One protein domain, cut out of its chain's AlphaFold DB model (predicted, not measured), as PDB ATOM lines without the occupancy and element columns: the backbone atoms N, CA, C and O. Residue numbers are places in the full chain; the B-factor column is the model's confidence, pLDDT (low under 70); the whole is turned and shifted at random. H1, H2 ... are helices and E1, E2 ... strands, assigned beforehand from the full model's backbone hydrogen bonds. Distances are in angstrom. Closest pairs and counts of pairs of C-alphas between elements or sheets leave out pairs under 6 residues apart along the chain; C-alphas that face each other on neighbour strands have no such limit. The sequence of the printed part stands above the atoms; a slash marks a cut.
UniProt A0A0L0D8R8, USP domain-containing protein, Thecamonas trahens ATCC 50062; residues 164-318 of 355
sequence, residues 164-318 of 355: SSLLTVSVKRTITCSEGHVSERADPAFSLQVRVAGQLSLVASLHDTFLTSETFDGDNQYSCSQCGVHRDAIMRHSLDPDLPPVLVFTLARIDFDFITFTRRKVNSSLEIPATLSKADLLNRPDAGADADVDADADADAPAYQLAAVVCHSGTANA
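Overview. This is residues 164 to 318 of the 355 residues of the protein "USP domain-containing protein" of Thecamonas trahens ATCC 50062 (UniProt A0A0L0D8R8). Two wings spread as a wide V from a junction around H2 and the short parallel pair E3 and E8: one wing is a twisted sheet of four strands, E2, E1, E7 and E4, with the hairpin E5 and E6 at its far end, and the other is a thinner wing in which E8 runs on into the hairpin E9 and E10, with E13 set apart from them. At the junction H3 packs on H2, the pair E11 and E12 adjoins H3, and residues 283 to 301 make a long loop with no named element. The printed part has 155 residues with three named helices and thirteen named strands, in the order H1 E1 E2 E3 H2 E4 E5 E6 E7 E8 E9 E10 E11 H3 E12 E13, and its class is mixed, helices and strands. The four-strand sheet is antiparallel; the whole is only just compact, close to loose, with a radius of gyration of the C-alphas of 17.8 A and spans of 51 by 49 by 30 A.

Along the chain. Find C-alpha 164 at (-21.551, -1.739, 29.005), where H1 begins and runs to 167. E1, residues 169 to 177, covers 26.0 A, and E2, 182 to 189, 22.3 A. Next come E3, 192 to 195, H2, 202 to 211, 12.7 A long, E4, 214 to 216, E5, 222 to 224, and E6, 229 to 231. E7, 233 to 239, covers 20.0 A from C-alpha 233 at (-14.860, -29.684, 13.887). Then read E8, 249 to 252, E9, 254 to 257, E10, 262 to 265, E11, 275 to 277, H3, 278 to 282, and E12, 302 to 305. E13, 308 to 314, covers 19.9 A and ends at (-43.652, -21.312, 42.927).

Arrangement. Start at the hairpin E1 and E2, where N 173 and O 185 are 2.8 A apart. On E1's other side is E7, antiparallel, with N 174 and O 236 at 2.8 A; edge strand E4 follows, with N 216 and O 233 at 2.8 A. H1 is only just not on this sheet, with 4 pairs of C-alphas within 10 A. H2 is on it, over none of its strands, at a height over the sheet of 6.1 A. H2 touches H3, the closest C-alphas being those of Val 203 and Asp 280, 6.3 A apart. In the hairpin E5 and E6, N 222 and O 231 are 2.9 A apart. Parallel E3 and E8 have N 194 and O 250 at 2.9 A; in the hairpin E9 and E10, N 264 and O 255 are at 2.8 A. Antiparallel E11 and E12 have N 276 and O 304 at 3.0 A. E13 pairs with no named strand and is apart from E10. In H2 and H3 every O i to N i+4 pair is within hydrogen-bond range; H1 is too short for such a pair.

Size, cuts and confidence. Look for the two farthest C-alphas at Cys 227 and Ser 313, 50.9 A apart. The printed part has no cut, and the link from H3 to E12, 19 residues, is long. The mean pLDDT of the printed part is 88.7; residues 286 to 298 of the model are under 70.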
ATOM      1  N   SER A 164     -22.416  -0.778  29.689       82.50
ATOM      2  CA  SER A 164     -21.551  -1.739  29.005       82.50
ATOM      3  C   SER A 164     -20.198  -1.892  29.704       82.50
ATOM      4  O   SER A 164     -19.735  -3.007  29.921       82.50
ATOM      5  N   SER A 165     -19.609  -0.790  30.181       85.62
ATOM      6  CA  SER A 165     -18.341  -0.844  30.929       85.62
ATOM      7  C   SER A 165     -18.407  -1.611  32.263       85.62
ATOM      8  O   SER A 165     -17.374  -2.015  32.789       85.62
ATOM      9  N   LEU A 166     -19.606  -1.799  32.829       90.00
ATOM     10  CA  LEU A 166     -19.799  -2.443  34.130       90.00
ATOM     11  C   LEU A 166     -20.212  -3.909  34.038       90.00
ATOM     12  O   LEU A 166     -19.932  -4.656  34.974       90.00
ATOM     13  N   LEU A 167     -20.923  -4.285  32.971       92.38
ATOM     14  CA  LEU A 167     -21.639  -5.560  32.869       92.38
ATOM     15  C   LEU A 167     -21.247  -6.401  31.653       92.38
ATOM     16  O   LEU A 167     -21.536  -7.598  31.639       92.38
ATOM     17  N   THR A 168     -20.656  -5.805  30.614       92.62
ATOM     18  CA  THR A 168     -20.390  -6.537  29.376       92.62
ATOM     19  C   THR A 168     -19.264  -7.539  29.576       92.62
ATOM     20  O   THR A 168     -18.120  -7.172  29.821       92.62
ATOM     21  N   VAL A 169     -19.589  -8.815  29.391       92.50
ATOM     22  CA  VAL A 169     -18.621  -9.896  29.218       92.50
ATOM     23  C   VAL A 169     -18.592 -10.305  27.750       92.50
ATOM     24  O   VAL A 169     -19.633 -10.454  27.108       92.50
ATOM     25  N   SER A 170     -17.395 -10.468  27.199       92.44
ATOM     26  CA  SER A 170     -17.203 -10.944  25.830       92.44
ATOM     27  C   SER A 170     -17.092 -12.470  25.835       92.44
ATOM     28  O   SER A 170     -16.212 -13.041  26.481       92.44
ATOM     29  N   VAL A 171     -18.011 -13.139  25.131       93.69
ATOM     30  CA  VAL A 171     -18.006 -14.597  24.960       93.69
ATOM     31  C   VAL A 171     -17.458 -14.911  23.574       93.69
ATOM     32  O   VAL A 171     -18.105 -14.671  22.551       93.69
ATOM     33  N   LYS A 172     -16.245 -15.458  23.525       93.31
ATOM     34  CA  LYS A 172     -15.570 -15.834  22.284       93.31
ATOM     35  C   LYS A 172     -15.889 -17.278  21.918       93.31
ATOM     36  O   LYS A 172     -15.514 -18.211  22.625       93.31
ATOM     37  N   ARG A 173     -16.529 -17.460  20.765       93.06
ATOM     38  CA  ARG A 173     -16.778 -18.746  20.114       93.06
ATOM     39  C   ARG A 173     -15.703 -19.028  19.069       93.06
ATOM     40  O   ARG A 173     -15.524 -18.246  18.137       93.06
ATOM     41  N   THR A 174     -15.040 -20.170  19.192       93.12
ATOM     42  CA  THR A 174     -13.959 -20.625  18.313       93.12
ATOM     43  C   THR A 174     -14.299 -21.998  17.754       93.12
ATOM     44  O   THR A 174     -14.486 -22.943  18.514       93.12
ATOM     45  N   ILE A 175     -14.369 -22.136  16.432       94.06
ATOM     46  CA  ILE A 175     -14.591 -23.415  15.746       94.06
ATOM     47  C   ILE A 175     -13.323 -23.764  14.975       94.06
ATOM     48  O   ILE A 175     -12.899 -23.002  14.110       94.06
ATOM     49  N   THR A 176     -12.727 -24.916  15.274       94.75
ATOM     50  CA  THR A 176     -11.550 -25.442  14.567       94.75
ATOM     51  C   THR A 176     -11.948 -26.690  13.792       94.75
ATOM     52  O   THR A 176     -12.375 -27.668  14.403       94.75
ATOM     53  N   CYS A 177     -11.840 -26.670  12.463       94.88
ATOM     54  CA  CYS A 177     -12.121 -27.860  11.655       94.88
ATOM     55  C   CYS A 177     -10.950 -28.852  11.665       94.88
ATOM     56  O   CYS A 177      -9.828 -28.506  12.032       94.88
ATOM     57  N   SER A 178     -11.197 -30.078  11.204       94.25
ATOM     58  CA  SER A 178     -10.194 -31.150  11.144       94.25
ATOM     59  C   SER A 178      -8.982 -30.857  10.249       94.25
ATOM     60  O   SER A 178      -7.927 -31.450  10.448       94.25
ATOM     61  N   GLU A 179      -9.097 -29.914   9.309       93.19
ATOM     62  CA  GLU A 179      -7.984 -29.434   8.469       93.19
ATOM     63  C   GLU A 179      -7.207 -28.265   9.119       93.19
ATOM     64  O   GLU A 179      -6.268 -27.739   8.528       93.19
ATOM     65  N   GLY A 180      -7.596 -27.828  10.324       91.69
ATOM     66  CA  GLY A 180      -6.925 -26.767  11.082       91.69
ATOM     67  C   GLY A 180      -7.403 -25.339  10.794       91.69
ATOM     68  O   GLY A 180      -6.838 -24.395  11.340       91.69
ATOM     69  N   HIS A 181      -8.443 -25.139   9.973       93.00
ATOM     70  CA  HIS A 181      -9.025 -23.805   9.789       93.00
ATOM     71  C   HIS A 181      -9.807 -23.376  11.031       93.00
ATOM     72  O   HIS A 181     -10.653 -24.124  11.531       93.00
ATOM     73  N   VAL A 182      -9.562 -22.143  11.474       93.69
ATOM     74  CA  VAL A 182     -10.188 -21.549  12.656       93.69
ATOM     75  C   VAL A 182     -11.182 -20.466  12.233       93.69
ATOM     76  O   VAL A 182     -10.874 -19.610  11.403       93.69
ATOM     77  N   SER A 183     -12.382 -20.517  12.802       92.62
ATOM     78  CA  SER A 183     -13.412 -19.483  12.704       92.62
ATOM     79  C   SER A 183     -13.708 -18.956  14.100       92.62
ATOM     80  O   SER A 183     -14.067 -19.732  14.985       92.62
ATOM     81  N   GLU A 184     -13.547 -17.650  14.302       93.62
ATOM     82  CA  GLU A 184     -13.724 -17.003  15.601       93.62
ATOM     83  C   GLU A 184     -14.799 -15.923  15.529       93.62
ATOM     84  O   GLU A 184     -14.887 -15.168  14.558       93.62
ATOM     85  N   ARG A 185     -15.612 -15.834  16.579       93.50
ATOM     86  CA  ARG A 185     -16.582 -14.760  16.773       93.50
ATOM     87  C   ARG A 185     -16.704 -14.451  18.257       93.50
ATOM     88  O   ARG A 185     -16.960 -15.357  19.039       93.50
ATOM     89  N   ALA A 186     -16.547 -13.186  18.621       93.19
ATOM     90  CA  ALA A 186     -16.844 -12.696  19.959       93.19
ATOM     91  C   ALA A 186     -18.219 -12.025  19.956       93.19
ATOM     92  O   ALA A 186     -18.505 -11.217  19.071       93.19
ATOM     93  N   ASP A 187     -19.062 -12.390  20.916       91.50
ATOM     94  CA  ASP A 187     -20.388 -11.817  21.106       91.50
ATOM     95  C   ASP A 187     -20.462 -11.219  22.532       91.50
ATOM     96  O   ASP A 187     -20.128 -11.913  23.497       91.50
ATOM     97  N   PRO A 188     -20.852  -9.939  22.695       91.69
ATOM     98  CA  PRO A 188     -21.008  -9.331  24.013       91.69
ATOM     99  C   PRO A 188     -22.270  -9.853  24.711       91.69
ATOM    100  O   PRO A 188     -23.302 -10.072  24.073       91.69
ATOM    101  N   ALA A 189     -22.212  -9.998  26.033       92.25
ATOM    102  CA  ALA A 189     -23.341 -10.392  26.868       92.25
ATOM    103  C   ALA A 189     -23.393  -9.562  28.160       92.25
ATOM    104  O   ALA A 189     -22.360  -9.245  28.738       92.25
ATOM    105  N   PHE A 190     -24.600  -9.246  28.641       93.19
ATOM    106  CA  PHE A 190     -24.826  -8.585  29.941       93.19
ATOM    107  C   PHE A 190     -25.125  -9.571  31.080       93.19
ATOM    108  O   PHE A 190     -25.319  -9.171  32.228       93.19
ATOM    109  N   SER A 191     -25.237 -10.859  30.757       94.94
ATOM    110  CA  SER A 191     -25.395 -11.945  31.720       94.94
ATOM    111  C   SER A 191     -24.958 -13.265  31.103       94.94
ATOM    112  O   SER A 191     -25.210 -13.504  29.920       94.94
ATOM    113  N   LEU A 192     -24.388 -14.149  31.914       95.69
ATOM    114  CA  LEU A 192     -24.032 -15.509  31.534       95.69
ATOM    115  C   LEU A 192     -25.163 -16.455  31.940       95.69
ATOM    116  O   LEU A 192     -25.377 -16.706  33.129       95.69
ATOM    117  N   GLN A 193     -25.901 -16.964  30.955       95.06
ATOM    118  CA  GLN A 193     -26.932 -17.964  31.210       95.06
ATOM    119  C   GLN A 193     -26.295 -19.339  31.391       95.06
ATOM    120  O   GLN A 193     -25.530 -19.775  30.539       95.06
ATOM    121  N   VAL A 194     -26.625 -20.027  32.483       95.12
ATOM    122  CA  VAL A 194     -26.017 -21.315  32.847       95.12
ATOM    123  C   VAL A 194     -27.079 -22.378  33.144       95.12
ATOM    124  O   VAL A 194     -28.155 -22.091  33.685       95.12
ATOM    125  N   ARG A 195     -26.797 -23.632  32.774       93.19
ATOM    126  CA  ARG A 195     -27.732 -24.758  32.915       93.19
ATOM    127  C   ARG A 195     -27.808 -25.264  34.353       93.19
ATOM    128  O   ARG A 195     -26.808 -25.663  34.930       93.19
ATOM    129  N   VAL A 196     -29.004 -25.381  34.923       93.56
ATOM    130  CA  VAL A 196     -29.148 -25.941  36.284       93.56
ATOM    131  C   VAL A 196     -29.373 -27.453  36.286       93.56
ATOM    132  O   VAL A 196     -28.932 -28.158  37.194       93.56
ATOM    133  N   ALA A 197     -30.079 -27.972  35.281       91.31
ATOM    134  CA  ALA A 197     -30.394 -29.393  35.209       91.31
ATOM    135  C   ALA A 197     -29.113 -30.233  35.076       91.31
ATOM    136  O   ALA A 197     -28.333 -30.039  34.149       91.31
ATOM    137  N   GLY A 198     -28.919 -31.177  36.002       91.06
ATOM    138  CA  GLY A 198     -27.759 -32.074  36.012       91.06
ATOM    139  C   GLY A 198     -26.478 -31.480  36.608       91.06
ATOM    140  O   GLY A 198     -25.486 -32.195  36.681       91.06
ATOM    141  N   GLN A 199     -26.503 -30.227  37.071       94.12
ATOM    142  CA  GLN A 199     -25.336 -29.546  37.634       94.12
ATOM    143  C   GLN A 199     -25.402 -29.476  39.162       94.12
ATOM    144  O   GLN A 199     -26.484 -29.375  39.742       94.12
ATOM    145  N   LEU A 200     -24.236 -29.544  39.814       91.69
ATOM    146  CA  LEU A 200     -24.113 -29.508  41.278       91.69
ATOM    147  C   LEU A 200     -23.716 -28.125  41.806       91.69
ATOM    148  O   LEU A 200     -24.158 -27.743  42.886       91.69
ATOM    149  N   SER A 201     -22.938 -27.361  41.036       94.31
ATOM    150  CA  SER A 201     -22.473 -26.021  41.402       94.31
ATOM    151  C   SER A 201     -22.520 -25.053  40.221       94.31
ATOM    152  O   SER A 201     -22.546 -25.465  39.058       94.31
ATOM    153  N   LEU A 202     -22.519 -23.754  40.524       94.62
ATOM    154  CA  LEU A 202     -22.442 -22.682  39.533       94.62
ATOM    155  C   LEU A 202     -21.188 -22.814  38.661       94.62
ATOM    156  O   LEU A 202     -21.285 -22.688  37.445       94.62
ATOM    157  N   VAL A 203     -20.038 -23.116  39.268       93.88
ATOM    158  CA  VAL A 203     -18.764 -23.281  38.549       93.88
ATOM    159  C   VAL A 203     -18.840 -24.462  37.581       93.88
ATOM    160  O   VAL A 203     -18.527 -24.305  36.406       93.88
ATOM    161  N   ALA A 204     -19.357 -25.615  38.024       93.75
ATOM    162  CA  ALA A 204     -19.542 -26.775  37.149       93.75
ATOM    163  C   ALA A 204     -20.488 -26.465  35.977       93.75
ATOM    164  O   ALA A 204     -20.220 -26.836  34.837       93.75
ATOM    165  N   SER A 205     -21.565 -25.726  36.246       95.00
ATOM    166  CA  SER A 205     -22.519 -25.293  35.227       95.00
ATOM    167  C   SER A 205     -21.915 -24.313  34.212       95.00
ATOM    168  O   SER A 205     -22.154 -24.441  33.009       95.00
ATOM    169  N   LEU A 206     -21.097 -23.363  34.674       94.75
ATOM    170  CA  LEU A 206     -20.343 -22.443  33.822       94.75
ATOM    171  C   LEU A 206     -19.356 -23.199  32.936       94.75
ATOM    172  O   LEU A 206     -19.282 -22.933  31.739       94.75
ATOM    173  N   HIS A 207     -18.642 -24.168  33.509       92.88
ATOM    174  CA  HIS A 207     -17.681 -24.997  32.786       92.88
ATOM    175  C   HIS A 207     -18.371 -25.838  31.710       92.88
ATOM    176  O   HIS A 207     -17.914 -25.847  30.571       92.88
ATOM    177  N   ASP A 208     -19.495 -26.482  32.032       91.50
ATOM    178  CA  ASP A 208     -20.321 -27.236  31.074       91.50
ATOM    179  C   ASP A 208     -20.837 -26.342  29.938       91.50
ATOM    180  O   ASP A 208     -20.789 -26.725  28.774       91.50
ATOM    181  N   THR A 209     -21.298 -25.131  30.267       90.44
ATOM    182  CA  THR A 209     -21.956 -24.239  29.298       90.44
ATOM    183  C   THR A 209     -20.961 -23.486  28.409       90.44
ATOM    184  O   THR A 209     -21.215 -23.307  27.218       90.44
ATOM    185  N   PHE A 210     -19.840 -23.018  28.968       89.44
ATOM    186  CA  PHE A 210     -18.940 -22.077  28.293       89.44
ATOM    187  C   PHE A 210     -17.502 -22.563  28.128       89.44
ATOM    188  O   PHE A 210     -16.809 -22.018  27.277       89.44
ATOM    189  N   LEU A 211     -17.017 -23.532  28.906       87.19
ATOM    190  CA  LEU A 211     -15.596 -23.922  28.869       87.19
ATOM    191  C   LEU A 211     -15.364 -25.346  28.357       87.19
ATOM    192  O   LEU A 211     -14.219 -25.720  28.109       87.19
ATOM    193  N   THR A 212     -16.428 -26.124  28.167       88.00
ATOM    194  CA  THR A 212     -16.371 -27.475  27.606       88.00
ATOM    195  C   THR A 212     -16.511 -27.407  26.090       88.00
ATOM    196  O   THR A 212     -17.333 -26.663  25.554       88.00
ATOM    197  N   SER A 213     -15.681 -28.169  25.381       89.81
ATOM    198  CA  SER A 213     -15.727 -28.235  23.925       89.81
ATOM    199  C   SER A 213     -16.867 -29.117  23.407       89.81
ATOM    200  O   SER A 213     -17.165 -30.181  23.945       89.81
ATOM    201  N   GLU A 214     -17.474 -28.685  22.305       91.00
ATOM    202  CA  GLU A 214     -18.490 -29.436  21.570       91.00
ATOM    203  C   GLU A 214     -17.895 -29.960  20.261       91.00
ATOM    204  O   GLU A 214     -17.118 -29.273  19.594       91.00
ATOM    205  N   THR A 215     -18.255 -31.184  19.876       93.62
ATOM    206  CA  THR A 215     -17.770 -31.804  18.635       93.62
ATOM    207  C   THR A 215     -18.880 -31.834  17.591       93.62
ATOM    208  O   THR A 215     -19.997 -32.260  17.868       93.62
ATOM    209  N   PHE A 216     -18.549 -31.396  16.383       92.94
ATOM    210  CA  PHE A 216     -19.349 -31.570  15.179       92.94
ATOM    211  C   PHE A 216     -18.797 -32.754  14.398       92.94
ATOM    212  O   PHE A 216     -17.682 -32.668  13.885       92.94
ATOM    213  N   ASP A 217     -19.560 -33.837  14.296       93.25
ATOM    214  CA  ASP A 217     -19.202 -35.046  13.557       93.25
ATOM    215  C   ASP A 217     -20.438 -35.708  12.920       93.25
ATOM    216  O   ASP A 217     -21.582 -35.291  13.129       93.25
ATOM    217  N   GLY A 218     -20.204 -36.713  12.073       92.75
ATOM    218  CA  GLY A 218     -21.269 -37.497  11.439       92.75
ATOM    219  C   GLY A 218     -22.255 -36.638  10.639       92.75
ATOM    220  O   GLY A 218     -21.867 -35.920   9.720       92.75
ATOM    221  N   ASP A 219     -23.539 -36.706  10.992       92.38
ATOM    222  CA  ASP A 219     -24.594 -35.926  10.331       92.38
ATOM    223  C   ASP A 219     -24.595 -34.435  10.744       92.38
ATOM    224  O   ASP A 219     -25.229 -33.615  10.081       92.38
ATOM    225  N   ASN A 220     -23.862 -34.065  11.804       92.12
ATOM    226  CA  ASN A 220     -23.777 -32.705  12.356       92.12
ATOM    227  C   ASN A 220     -22.471 -31.982  11.975       92.12
ATOM    228  O   ASN A 220     -22.030 -31.080  12.685       92.12
ATOM    229  N   GLN A 221     -21.825 -32.370  10.873       93.44
ATOM    230  CA  GLN A 221     -20.560 -31.775  10.438       93.44
ATOM    231  C   GLN A 221     -20.650 -30.266  10.162       93.44
ATOM    232  O   GLN A 221     -21.617 -29.750   9.598       93.44
ATOM    233  N   TYR A 222     -19.569 -29.553  10.479       93.62
ATOM    234  CA  TYR A 222     -19.454 -28.115  10.273       93.62
ATOM    235  C   TYR A 222     -19.187 -27.778   8.801       93.62
ATOM    236  O   TYR A 222     -18.241 -28.280   8.190       93.62
ATOM    237  N   SER A 223     -19.986 -26.878   8.228       94.06
ATOM    238  CA  SER A 223     -19.754 -26.344   6.882       94.06
ATOM    239  C   SER A 223     -18.630 -25.305   6.907       94.06
ATOM    240  O   SER A 223     -18.836 -24.136   7.238       94.06
ATOM    241  N   CYS A 224     -17.411 -25.741   6.585       93.38
ATOM    242  CA  CYS A 224     -16.239 -24.874   6.600       93.38
ATOM    243  C   CYS A 224     -16.151 -24.066   5.298       93.38
ATOM    244  O   CYS A 224     -15.940 -24.629   4.222       93.38
ATOM    245  N   SER A 225     -16.240 -22.737   5.394       92.12
ATOM    246  CA  SER A 225     -16.156 -21.828   4.241       92.12
ATOM    247  C   SER A 225     -14.811 -21.894   3.510       92.12
ATOM    248  O   SER A 225     -14.777 -21.752   2.291       92.12
ATOM    249  N   GLN A 226     -13.715 -22.152   4.233       93.38
ATOM    250  CA  GLN A 226     -12.372 -22.274   3.655       93.38
ATOM    251  C   GLN A 226     -12.164 -23.625   2.953       93.38
ATOM    252  O   GLN A 226     -11.565 -23.674   1.883       93.38
ATOM    253  N   CYS A 227     -12.696 -24.721   3.506       91.19
ATOM    254  CA  CYS A 227     -12.654 -26.031   2.847       91.19
ATOM    255  C   CYS A 227     -13.677 -26.158   1.705       91.19
ATOM    256  O   CYS A 227     -13.519 -27.021   0.844       91.19
ATOM    257  N   GLY A 228     -14.759 -25.371   1.737       92.50
ATOM    258  CA  GLY A 228     -15.888 -25.473   0.809       92.50
ATOM    259  C   GLY A 228     -16.741 -26.739   0.978       92.50
ATOM    260  O   GLY A 228     -17.560 -27.038   0.113       92.50
ATOM    261  N   VAL A 229     -16.542 -27.501   2.060       94.00
ATOM    262  CA  VAL A 229     -17.214 -28.781   2.339       94.00
ATOM    263  C   VAL A 229     -17.492 -28.946   3.837       94.00
ATOM    264  O   VAL A 229     -16.889 -28.259   4.668       94.00
ATOM    265  N   HIS A 230     -18.375 -29.887   4.178       94.94
ATOM    266  CA  HIS A 230     -18.639 -30.295   5.558       94.94
ATOM    267  C   HIS A 230     -17.451 -31.077   6.124       94.94
ATOM    268  O   HIS A 230     -16.872 -31.922   5.434       94.94
ATOM    269  N   ARG A 231     -17.055 -30.751   7.354       95.19
ATOM    270  CA  ARG A 231     -15.923 -31.354   8.057       95.19
ATOM    271  C   ARG A 231     -16.245 -31.536   9.526       95.19
ATOM    272  O   ARG A 231     -16.988 -30.743  10.103       95.19
ATOM    273  N   ASP A 232     -15.604 -32.531  10.121       95.88
ATOM    274  CA  ASP A 232     -15.568 -32.632  11.570       95.88
ATOM    275  C   ASP A 232     -14.877 -31.389  12.143       95.88
ATOM    276  O   ASP A 232     -13.917 -30.865  11.559       95.88
ATOM    277  N   ALA A 233     -15.385 -30.884  13.258       95.12
ATOM    278  CA  ALA A 233     -14.860 -29.684  13.887       95.12
ATOM    279  C   ALA A 233     -15.086 -29.706  15.395       95.12
ATOM    280  O   ALA A 233     -15.996 -30.362  15.889       95.12
ATOM    281  N   ILE A 234     -14.274 -28.944  16.116       94.12
ATOM    282  CA  ILE A 234     -14.442 -28.722  17.549       94.12
ATOM    283  C   ILE A 234     -14.823 -27.260  17.757       94.12
ATOM    284  O   ILE A 234     -14.077 -26.362  17.355       94.12
ATOM    285  N   MET A 235     -15.974 -27.025  18.379       91.50
ATOM    286  CA  MET A 235     -16.404 -25.721  18.869       91.50
ATOM    287  C   MET A 235     -16.001 -25.551  20.324       91.50
ATOM    288  O   MET A 235     -16.103 -26.468  21.133       91.50
ATOM    289  N   ARG A 236     -15.551 -24.349  20.659       90.25
ATOM    290  CA  ARG A 236     -15.237 -23.927  22.018       90.25
ATOM    291  C   ARG A 236     -15.849 -22.569  22.270       90.25
ATOM    292  O   ARG A 236     -15.796 -21.704  21.393       90.25
ATOM    293  N   HIS A 237     -16.371 -22.381  23.468       91.00
ATOM    294  CA  HIS A 237     -16.595 -21.057  24.017       91.00
ATOM    295  C   HIS A 237     -15.437 -20.721  24.970       91.00
ATOM    296  O   HIS A 237     -14.660 -21.584  25.379       91.00
ATOM    297  N   SER A 238     -15.254 -19.435  25.226       89.94
ATOM    298  CA  SER A 238     -14.294 -18.903  26.189       89.94
ATOM    299  C   SER A 238     -14.772 -17.525  26.610       89.94
ATOM    300  O   SER A 238     -15.408 -16.825  25.817       89.94
ATOM    301  N   LEU A 239     -14.494 -17.153  27.851       92.00
ATOM    302  CA  LEU A 239     -14.724 -15.801  28.338       92.00
ATOM    303  C   LEU A 239     -13.445 -14.987  28.138       92.00
ATOM    304  O   LEU A 239     -12.342 -15.522  28.251       92.00
ATOM    305  N   ASP A 240     -13.599 -13.711  27.807       89.19
ATOM    306  CA  ASP A 240     -12.475 -12.781  27.738       89.19
ATOM    307  C   ASP A 240     -11.806 -12.641  29.123       89.19
ATOM    308  O   ASP A 240     -12.522 -12.514  30.123       89.19
ATOM    309  N   PRO A 241     -10.461 -12.680  29.219       86.75
ATOM    310  CA  PRO A 241      -9.757 -12.435  30.475       86.75
ATOM    311  C   PRO A 241     -10.037 -11.059  31.095       86.75
ATOM    312  O   PRO A 241      -9.908 -10.910  32.315       86.75
ATOM    313  N   ASP A 242     -10.414 -10.066  30.280       87.19
ATOM    314  CA  ASP A 242     -10.863  -8.755  30.756       87.19
ATOM    315  C   ASP A 242     -12.324  -8.825  31.231       87.19
ATOM    316  O   ASP A 242     -13.272  -8.461  30.534       87.19
ATOM    317  N   LEU A 243     -12.509  -9.397  32.422       91.25
ATOM    318  CA  LEU A 243     -13.824  -9.597  33.018       91.25
ATOM    319  C   LEU A 243     -14.387  -8.278  33.593       91.25
ATOM    320  O   LEU A 243     -13.654  -7.513  34.226       91.25
ATOM    321  N   PRO A 244     -15.701  -8.020  33.454       93.38
ATOM    322  CA  PRO A 244     -16.309  -6.770  33.897       93.38
ATOM    323  C   PRO A 244     -16.380  -6.660  35.431       93.38
ATOM    324  O   PRO A 244     -16.432  -7.680  36.121       93.38
ATOM    325  N   PRO A 245     -16.481  -5.446  36.004       93.12
ATOM    326  CA  PRO A 245     -16.618  -5.247  37.451       93.12
ATOM    327  C   PRO A 245     -17.812  -5.969  38.087       93.12
ATOM    328  O   PRO A 245     -17.776  -6.290  39.276       93.12
ATOM    329  N   VAL A 246     -18.882  -6.209  37.322       95.06
ATOM    330  CA  VAL A 246     -20.061  -6.947  37.775       95.06
ATOM    331  C   VAL A 246     -20.364  -8.083  36.807       95.06
ATOM    332  O   VAL A 246     -20.577  -7.866  35.618       95.06
ATOM    333  N   LEU A 247     -20.442  -9.300  37.345       95.75
ATOM    334  CA  LEU A 247     -20.897 -10.484  36.622       95.75
ATOM    335  C   LEU A 247     -22.308 -10.860  37.065       95.75
ATOM    336  O   LEU A 247     -22.585 -10.985  38.258       95.75
ATOM    337  N   VAL A 248     -23.188 -11.081  36.090       96.56
ATOM    338  CA  VAL A 248     -24.566 -11.521  36.325       96.56
ATOM    339  C   VAL A 248     -24.755 -12.912  35.742       96.56
ATOM    340  O   VAL A 248     -24.534 -13.132  34.553       96.56
ATOM    341  N   PHE A 249     -25.204 -13.848  36.577       96.75
ATOM    342  CA  PHE A 249     -25.547 -15.205  36.167       96.75
ATOM    343  C   PHE A 249     -27.061 -15.376  36.111       96.75
ATOM    344  O   PHE A 249     -27.752 -15.160  37.106       96.75
ATOM    345  N   THR A 250     -27.581 -15.807  34.962       95.44
ATOM    346  CA  THR A 250     -28.989 -16.189  34.817       95.44
ATOM    347  C   THR A 250     -29.100 -17.710  34.838       95.44
ATOM    348  O   THR A 250     -28.541 -18.427  34.013       95.44
ATOM    349  N   LEU A 251     -29.798 -18.242  35.836       95.25
ATOM    350  CA  LEU A 251     -29.940 -19.686  36.000       95.25
ATOM    351  C   LEU A 251     -31.095 -20.191  35.134       95.25
ATOM    352  O   LEU A 251     -32.242 -19.802  35.363       95.25
ATOM    353  N   ALA A 252     -30.829 -21.090  34.184       93.50
ATOM    354  CA  ALA A 252     -31.857 -21.721  33.355       93.50
ATOM    355  C   ALA A 252     -32.673 -22.740  34.177       93.50
ATOM    356  O   ALA A 252     -32.504 -23.957  34.068       93.50
ATOM    357  N   ARG A 253     -33.525 -22.229  35.077       92.94
ATOM    358  CA  ARG A 253     -34.414 -23.020  35.938       92.94
ATOM    359  C   ARG A 253     -35.777 -23.280  35.314       92.94
ATOM    360  O   ARG A 253     -36.501 -24.112  35.846       92.94
ATOM    361  N   ILE A 254     -36.149 -22.597  34.237       90.69
ATOM    362  CA  ILE A 254     -37.378 -22.883  33.496       90.69
ATOM    363  C   ILE A 254     -36.989 -23.592  32.206       90.69
ATOM    364  O   ILE A 254     -36.286 -23.030  31.376       90.69
ATOM    365  N   ASP A 255     -37.439 -24.832  32.067       87.88
ATOM    366  CA  ASP A 255     -37.198 -25.679  30.903       87.88
ATOM    367  C   ASP A 255     -38.525 -25.987  30.195       87.88
ATOM    368  O   ASP A 255     -39.602 -25.904  30.799       87.88
ATOM    369  N   PHE A 256     -38.466 -26.332  28.912       88.38
ATOM    370  CA  PHE A 256     -39.638 -26.695  28.123       88.38
ATOM    371  C   PHE A 256     -39.601 -28.181  27.779       88.38
ATOM    372  O   PHE A 256     -38.776 -28.644  26.994       88.38
ATOM    373  N   ASP A 257     -40.530 -28.939  28.353       88.69
ATOM    374  CA  ASP A 257     -40.671 -30.354  28.046       88.69
ATOM    375  C   ASP A 257     -41.409 -30.510  26.712       88.69
ATOM    376  O   ASP A 257     -42.625 -30.337  26.626       88.69
ATOM    377  N   PHE A 258     -40.664 -30.861  25.664       89.12
ATOM    378  CA  PHE A 258     -41.200 -31.067  24.317       89.12
ATOM    379  C   PHE A 258     -42.111 -32.297  24.185       89.12
ATOM    380  O   PHE A 258     -42.857 -32.380  23.211       89.12
ATOM    381  N   ILE A 259     -42.082 -33.240  25.133       91.44
ATOM    382  CA  ILE A 259     -42.963 -34.416  25.123       91.44
ATOM    383  C   ILE A 259     -44.341 -34.026  25.654       91.44
ATOM    384  O   ILE A 259     -45.359 -34.347  25.043       91.44
ATOM    385  N   THR A 260     -44.380 -33.337  26.795       92.06
ATOM    386  CA  THR A 260     -45.646 -32.909  27.414       92.06
ATOM    387  C   THR A 260     -46.151 -31.570  26.882       92.06
ATOM    388  O   THR A 260     -47.310 -31.229  27.104       92.06
ATOM    389  N   PHE A 261     -45.304 -30.832  26.161       92.19
ATOM    390  CA  PHE A 261     -45.546 -29.475  25.671       92.19
ATOM    391  C   PHE A 261     -45.851 -28.486  26.809       92.19
ATOM    392  O   PHE A 261     -46.715 -27.614  26.696       92.19
ATOM    393  N   THR A 262     -45.154 -28.643  27.938       91.38
ATOM    394  CA  THR A 262     -45.341 -27.807  29.131       91.38
ATOM    395  C   THR A 262     -44.023 -27.234  29.643       91.38
ATOM    396  O   THR A 262     -42.956 -27.829  29.496       91.38
ATOM    397  N   ARG A 263     -44.098 -26.056  30.273       90.38
ATOM    398  CA  ARG A 263     -42.971 -25.480  31.013       90.38
ATOM    399  C   ARG A 263     -42.805 -26.199  32.346       90.38
ATOM    400  O   ARG A 263     -43.777 -26.389  33.081       90.38
ATOM    401  N   ARG A 264     -41.568 -26.534  32.693       91.56
ATOM    402  CA  ARG A 264     -41.196 -27.181  33.949       91.56
ATOM    403  C   ARG A 264     -40.130 -26.365  34.666       91.56
ATOM    404  O   ARG A 264     -39.159 -25.930  34.065       91.56
ATOM    405  N   LYS A 265     -40.287 -26.222  35.982       93.06
ATOM    406  CA  LYS A 265     -39.263 -25.626  36.842       93.06
ATOM    407  C   LYS A 265     -38.287 -26.692  37.343       93.06
ATOM    408  O   LYS A 265     -38.695 -27.729  37.874       93.06
ATOM    409  N   VAL A 266     -36.998 -26.427  37.181       93.12
ATOM    410  CA  VAL A 266     -35.871 -27.218  37.666       93.12
ATOM    411  C   VAL A 266     -35.561 -26.792  39.100       93.12
ATOM    412  O   VAL A 266     -34.913 -25.777  39.358       93.12
ATOM    413  N   ASN A 267     -36.040 -27.602  40.044       91.88
ATOM    414  CA  ASN A 267     -35.854 -27.401  41.484       91.88
ATOM    415  C   ASN A 267     -34.649 -28.181  42.042       91.88
ATOM    416  O   ASN A 267     -34.571 -28.402  43.249       91.88
ATOM    417  N   SER A 268     -33.740 -28.667  41.185       91.81
ATOM    418  CA  SER A 268     -32.505 -29.282  41.674       91.81
ATOM    419  C   SER A 268     -31.662 -28.244  42.412       91.81
ATOM    420  O   SER A 268     -31.628 -27.061  42.053       91.81
ATOM    421  N   SER A 269     -31.003 -28.722  43.465       90.06
ATOM    422  CA  SER A 269     -30.036 -27.950  44.233       90.06
ATOM    423  C   SER A 269     -28.880 -27.521  43.335       90.06
ATOM    424  O   SER A 269     -28.409 -28.326  42.537       90.06
ATOM    425  N   LEU A 270     -28.423 -26.283  43.498       92.00
ATOM    426  CA  LEU A 270     -27.232 -25.751  42.846       92.00
ATOM    427  C   LEU A 270     -26.449 -24.955  43.888       92.00
ATOM    428  O   LEU A 270     -26.998 -24.033  44.493       92.00
ATOM    429  N   GLU A 271     -25.197 -25.329  44.109       92.56
ATOM    430  CA  GLU A 271     -24.290 -24.606  44.996       92.56
ATOM    431  C   GLU A 271     -23.788 -23.329  44.315       92.56
ATOM    432  O   GLU A 271     -23.273 -23.372  43.196       92.56
ATOM    433  N   ILE A 272     -23.941 -22.188  44.987       92.69
ATOM    434  CA  ILE A 272     -23.448 -20.889  44.524       92.69
ATOM    435  C   ILE A 272     -22.394 -20.425  45.531       92.69
ATOM    436  O   ILE A 272     -22.737 -20.226  46.698       92.69
ATOM    437  N   PRO A 273     -21.124 -20.274  45.125       91.38
ATOM    438  CA  PRO A 273     -20.075 -19.875  46.047       91.38
ATOM    439  C   PRO A 273     -20.205 -18.391  46.417       91.38
ATOM    440  O   PRO A 273     -20.627 -17.561  45.612       91.38
ATOM    441  N   ALA A 274     -19.805 -18.042  47.643       89.06
ATOM    442  CA  ALA A 274     -19.805 -16.653  48.113       89.06
ATOM    443  C   ALA A 274     -18.750 -15.783  47.405       89.06
ATOM    444  O   ALA A 274     -18.889 -14.561  47.349       89.06
ATOM    445  N   THR A 275     -17.700 -16.408  46.871       92.06
ATOM    446  CA  THR A 275     -16.630 -15.765  46.106       92.06
ATOM    447  C   THR A 275     -16.295 -16.589  44.871       92.06
ATOM    448  O   THR A 275     -16.363 -17.815  44.927       92.06
ATOM    449  N   LEU A 276     -15.892 -15.933  43.786       92.69
ATOM    450  CA  LEU A 276     -15.390 -16.582  42.572       92.69
ATOM    451  C   LEU A 276     -13.992 -16.062  42.251       92.69
ATOM    452  O   LEU A 276     -13.745 -14.857  42.337       92.69
ATOM    453  N   SER A 277     -13.095 -16.963  41.877       92.94
ATOM    454  CA  SER A 277     -11.756 -16.627  41.391       92.94
ATOM    455  C   SER A 277     -11.746 -16.435  39.870       92.94
ATOM    456  O   SER A 277     -12.695 -16.809  39.176       92.94
ATOM    457  N   LYS A 278     -10.669 -15.860  39.319       90.12
ATOM    458  CA  LYS A 278     -10.496 -15.823  37.854       90.12
ATOM    459  C   LYS A 278     -10.296 -17.229  37.292       90.12
ATOM    460  O   LYS A 278     -10.796 -17.523  36.209       90.12
ATOM    461  N   ALA A 279      -9.626 -18.101  38.043       89.06
ATOM    462  CA  ALA A 279      -9.461 -19.507  37.711       89.06
ATOM    463  C   ALA A 279     -10.814 -20.210  37.506       89.06
ATOM    464  O   ALA A 279     -10.998 -20.878  36.492       89.06
ATOM    465  N   ASP A 280     -11.793 -19.989  38.391       91.44
ATOM    466  CA  ASP A 280     -13.139 -20.571  38.257       91.44
ATOM    467  C   ASP A 280     -13.842 -20.162  36.953       91.44
ATOM    468  O   ASP A 280     -14.649 -20.922  36.419       91.44
ATOM    469  N   LEU A 281     -13.546 -18.964  36.442       90.94
ATOM    470  CA  LEU A 281     -14.209 -18.366  35.280       90.94
ATOM    471  C   LEU A 281     -13.493 -18.654  33.955       90.94
ATOM    472  O   LEU A 281     -14.148 -18.725  32.915       90.94
ATOM    473  N   LEU A 282     -12.165 -18.786  33.979       89.75
ATOM    474  CA  LEU A 282     -11.325 -18.815  32.777       89.75
ATOM    475  C   LEU A 282     -10.634 -20.166  32.545       89.75
ATOM    476  O   LEU A 282     -10.311 -20.492  31.398       89.75
ATOM    477  N   ASN A 283     -10.408 -20.971  33.591       84.94
ATOM    478  CA  ASN A 283      -9.672 -22.226  33.443       84.94
ATOM    479  C   ASN A 283     -10.536 -23.297  32.785       84.94
ATOM    480  O   ASN A 283     -11.609 -23.661  33.263       84.94
ATOM    481  N   ARG A 284     -10.017 -23.849  31.688       74.75
ATOM    482  CA  ARG A 284     -10.706 -24.876  30.912       74.75
ATOM    483  C   ARG A 284     -10.450 -26.268  31.495       74.75
ATOM    484  O   ARG A 284      -9.287 -26.670  31.580       74.75
ATOM    485  N   PRO A 285     -11.498 -27.040  31.829       71.38
ATOM    486  CA  PRO A 285     -11.332 -28.382  32.384       71.38
ATOM    487  C   PRO A 285     -10.781 -29.397  31.365       71.38
ATOM    488  O   PRO A 285     -10.185 -30.397  31.761       71.38
ATOM    489  N   ASP A 286     -10.950 -29.154  30.062       69.38
ATOM    490  CA  ASP A 286     -10.550 -30.052  28.971       69.38
ATOM    491  C   ASP A 286      -9.180 -29.719  28.344       69.38
ATOM    492  O   ASP A 286      -8.719 -30.439  27.456       69.38
ATOM    493  N   ALA A 287      -8.504 -28.660  28.804       63.84
ATOM    494  CA  ALA A 287      -7.263 -28.169  28.196       63.84
ATOM    495  C   ALA A 287      -5.997 -28.975  28.558       63.84
ATOM    496  O   ALA A 287      -4.959 -28.789  27.924       63.84
ATOM    497  N   GLY A 288      -6.052 -29.892  29.529       58.31
ATOM    498  CA  GLY A 288      -4.862 -30.627  29.980       58.31
ATOM    499  C   GLY A 288      -3.748 -29.698  30.497       58.31
ATOM    500  O   GLY A 288      -4.006 -28.572  30.906       58.31
ATOM    501  N   ALA A 289      -2.496 -30.170  30.498       50.69
ATOM    502  CA  ALA A 289      -1.329 -29.400  30.958       50.69
ATOM    503  C   ALA A 289      -0.856 -28.308  29.969       50.69
ATOM    504  O   ALA A 289       0.056 -27.556  30.302       50.69
ATOM    505  N   ASP A 290      -1.473 -28.215  28.786       45.75
ATOM    506  CA  ASP A 290      -1.132 -27.264  27.714       45.75
ATOM    507  C   ASP A 290      -1.999 -25.991  27.777       45.75
ATOM    508  O   ASP A 290      -2.247 -25.320  26.773       45.75
ATOM    509  N   ALA A 291      -2.524 -25.664  28.958       54.44
ATOM    510  CA  ALA A 291      -3.240 -24.420  29.163       54.44
ATOM    511  C   ALA A 291      -2.226 -23.262  29.178       54.44
ATOM    512  O   ALA A 291      -1.626 -22.978  30.210       54.44
ATOM    513  N   ASP A 292      -2.064 -22.592  28.031       46.12
ATOM    514  CA  ASP A 292      -1.464 -21.253  27.894       46.12
ATOM    515  C   ASP A 292      -2.337 -20.196  28.610       46.12
ATOM    516  O   ASP A 292      -2.820 -19.233  28.018       46.12
ATOM    517  N   VAL A 293      -2.613 -20.413  29.892       52.53
ATOM    518  CA  VAL A 293      -2.984 -19.349  30.814       52.53
ATOM    519  C   VAL A 293      -1.668 -18.991  31.468       52.53
ATOM    520  O   VAL A 293      -1.070 -19.838  32.136       52.53
ATOM    521  N   ASP A 294      -1.183 -17.772  31.230       49.28
ATOM    522  CA  ASP A 294      -0.148 -17.186  32.071       49.28
ATOM    523  C   ASP A 294      -0.556 -17.485  33.513       49.28
ATOM    524  O   ASP A 294      -1.635 -17.072  33.943       49.28
ATOM    525  N   ALA A 295       0.229 -18.323  34.197       51.38
ATOM    526  CA  ALA A 295      -0.036 -18.747  35.561       51.38
ATOM    527  C   ALA A 295       0.162 -17.527  36.457       51.38
ATOM    528  O   ALA A 295       1.214 -17.335  37.071       51.38
ATOM    529  N   ASP A 296      -0.831 -16.650  36.436       59.53
ATOM    530  CA  ASP A 296      -0.880 -15.461  37.243       59.53
ATOM    531  C   ASP A 296      -0.966 -15.964  38.678       59.53
ATOM    532  O   ASP A 296      -1.853 -16.748  39.026       59.53
ATOM    533  N   ALA A 297       0.000 -15.576  39.508       60.41
ATOM    534  CA  ALA A 297       0.137 -16.103  40.867       60.41
ATOM    535  C   ALA A 297      -1.096 -15.813  41.752       60.41
ATOM    536  O   ALA A 297      -1.193 -16.350  42.853       60.41
ATOM    537  N   ASP A 298      -2.019 -14.982  41.255       66.88
ATOM    538  CA  ASP A 298      -3.252 -14.530  41.894       66.88
ATOM    539  C   ASP A 298      -4.532 -15.061  41.205       66.88
ATOM    540  O   ASP A 298      -5.635 -14.630  41.530       66.88
ATOM    541  N   ALA A 299      -4.430 -15.993  40.245       75.06
ATOM    542  CA  ALA A 299      -5.594 -16.498  39.502       75.06
ATOM    543  C   ALA A 299      -6.648 -17.179  40.401       75.06
ATOM    544  O   ALA A 299      -7.844 -17.093  40.111       75.06
ATOM    545  N   ASP A 300      -6.204 -17.802  41.498       81.31
ATOM    546  CA  ASP A 300      -7.053 -18.456  42.505       81.31
ATOM    547  C   ASP A 300      -7.567 -17.488  43.591       81.31
ATOM    548  O   ASP A 300      -8.383 -17.871  44.433       81.31
ATOM    549  N   ALA A 301      -7.112 -16.229  43.608       85.94
ATOM    550  CA  ALA A 301      -7.597 -15.243  44.566       85.94
ATOM    551  C   ALA A 301      -9.060 -14.856  44.272       85.94
ATOM    552  O   ALA A 301      -9.490 -14.862  43.113       85.94
ATOM    553  N   PRO A 302      -9.853 -14.505  45.305       85.38
ATOM    554  CA  PRO A 302     -11.243 -14.109  45.122       85.38
ATOM    555  C   PRO A 302     -11.320 -12.811  44.308       85.38
ATOM    556  O   PRO A 302     -10.986 -11.733  44.798       85.38
ATOM    557  N   ALA A 303     -11.781 -12.925  43.065       91.56
ATOM    558  CA  ALA A 303     -11.948 -11.811  42.138       91.56
ATOM    559  C   ALA A 303     -13.346 -11.186  42.242       91.56
ATOM    560  O   ALA A 303     -13.502  -9.978  42.078       91.56
ATOM    561  N   TYR A 304     -14.355 -12.002  42.560       93.62
ATOM    562  CA  TYR A 304     -15.738 -11.573  42.746       93.62
ATOM    563  C   TYR A 304     -16.278 -12.023  44.092       93.62
ATOM    564  O   TYR A 304     -15.913 -13.079  44.611       93.62
ATOM    565  N   GLN A 305     -17.218 -11.242  44.614       92.69
ATOM    566  CA  GLN A 305     -17.985 -11.557  45.808       92.69
ATOM    567  C   GLN A 305     -19.476 -11.477  45.493       92.69
ATOM    568  O   GLN A 305     -19.928 -10.559  44.809       92.69
ATOM    569  N   LEU A 306     -20.245 -12.438  46.004       93.19
ATOM    570  CA  LEU A 306     -21.689 -12.482  45.825       93.19
ATOM    571  C   LEU A 306     -22.343 -11.258  46.486       93.19
ATOM    572  O   LEU A 306     -22.190 -11.034  47.688       93.19
ATOM    573  N   ALA A 307     -23.065 -10.472  45.688       92.94
ATOM    574  CA  ALA A 307     -23.675  -9.213  46.125       92.94
ATOM    575  C   ALA A 307     -25.205  -9.287  46.253       92.94
ATOM    576  O   ALA A 307     -25.784  -8.655  47.136       92.94
ATOM    577  N   ALA A 308     -25.862 -10.058  45.385       94.69
ATOM    578  CA  ALA A 308     -27.307 -10.236  45.403       94.69
ATOM    579  C   ALA A 308     -27.712 -11.595  44.816       94.69
ATOM    580  O   ALA A 308     -27.025 -12.132  43.945       94.69
ATOM    581  N   VAL A 309     -28.847 -12.127  45.271       95.19
ATOM    582  CA  VAL A 309     -29.482 -13.336  44.732       95.19
ATOM    583  C   VAL A 309     -30.971 -13.068  44.561       95.19
ATOM    584  O   VAL A 309     -31.657 -12.758  45.530       95.19
ATOM    585  N   VAL A 310     -31.475 -13.196  43.334       95.69
ATOM    586  CA  VAL A 310     -32.915 -13.123  43.052       95.69
ATOM    587  C   VAL A 310     -33.487 -14.535  43.063       95.69
ATOM    588  O   VAL A 310     -33.065 -15.399  42.290       95.69
ATOM    589  N   CYS A 311     -34.453 -14.762  43.943       94.56
ATOM    590  CA  CYS A 311     -35.114 -16.039  44.144       94.56
ATOM    591  C   CYS A 311     -36.526 -15.994  43.564       94.56
ATOM    592  O   CYS A 311     -37.185 -14.960  43.550       94.56
ATOM    593  N   HIS A 312     -36.998 -17.145  43.096       94.06
ATOM    594  CA  HIS A 312     -38.367 -17.321  42.633       94.06
ATOM    595  C   HIS A 312     -38.964 -18.521  43.351       94.06
ATOM    596  O   HIS A 312     -38.495 -19.651  43.175       94.06
ATOM    597  N   SER A 313     -40.034 -18.304  44.100       92.31
ATOM    598  CA  SER A 313     -40.847 -19.352  44.712       92.31
ATOM    599  C   SER A 313     -42.044 -19.666  43.812       92.31
ATOM    600  O   SER A 313     -42.535 -18.796  43.109       92.31
ATOM    601  N   GLY A 314     -42.511 -20.917  43.769       91.94
ATOM    602  CA  GLY A 314     -43.652 -21.312  42.927       91.94
ATOM    603  C   GLY A 314     -43.281 -22.145  41.698       91.94
ATOM    604  O   GLY A 314     -42.289 -22.879  41.700       91.94
ATOM    605  N   THR A 315     -44.124 -22.085  40.668       91.38
ATOM    606  CA  THR A 315     -44.102 -22.970  39.488       91.38
ATOM    607  C   THR A 315     -43.383 -22.333  38.299       91.38
ATOM    608  O   THR A 315     -42.801 -21.267  38.419       91.38
ATOM    609  N   ALA A 316     -43.410 -22.973  37.127       88.44
ATOM    610  CA  ALA A 316     -42.834 -22.402  35.910       88.44
ATOM    611  C   ALA A 316     -43.665 -21.266  35.282       88.44
ATOM    612  O   ALA A 316     -43.164 -20.554  34.420       88.44
ATOM    613  N   ASN A 317     -44.938 -21.134  35.670       87.56
ATOM    614  CA  ASN A 317     -45.879 -20.198  35.043       87.56
ATOM    615  C   ASN A 317     -46.333 -19.074  35.980       87.56
ATOM    616  O   ASN A 317     -46.915 -18.101  35.519       87.56
ATOM    617  N   ALA A 318     -46.142 -19.252  37.284       88.38
ATOM    618  CA  ALA A 318     -46.571 -18.315  38.310       88.38
ATOM    619  C   ALA A 318     -45.811 -18.595  39.602       88.38
ATOM    620  O   ALA A 318     -45.537 -19.761  39.925       88.38
TER     621      ALA A 318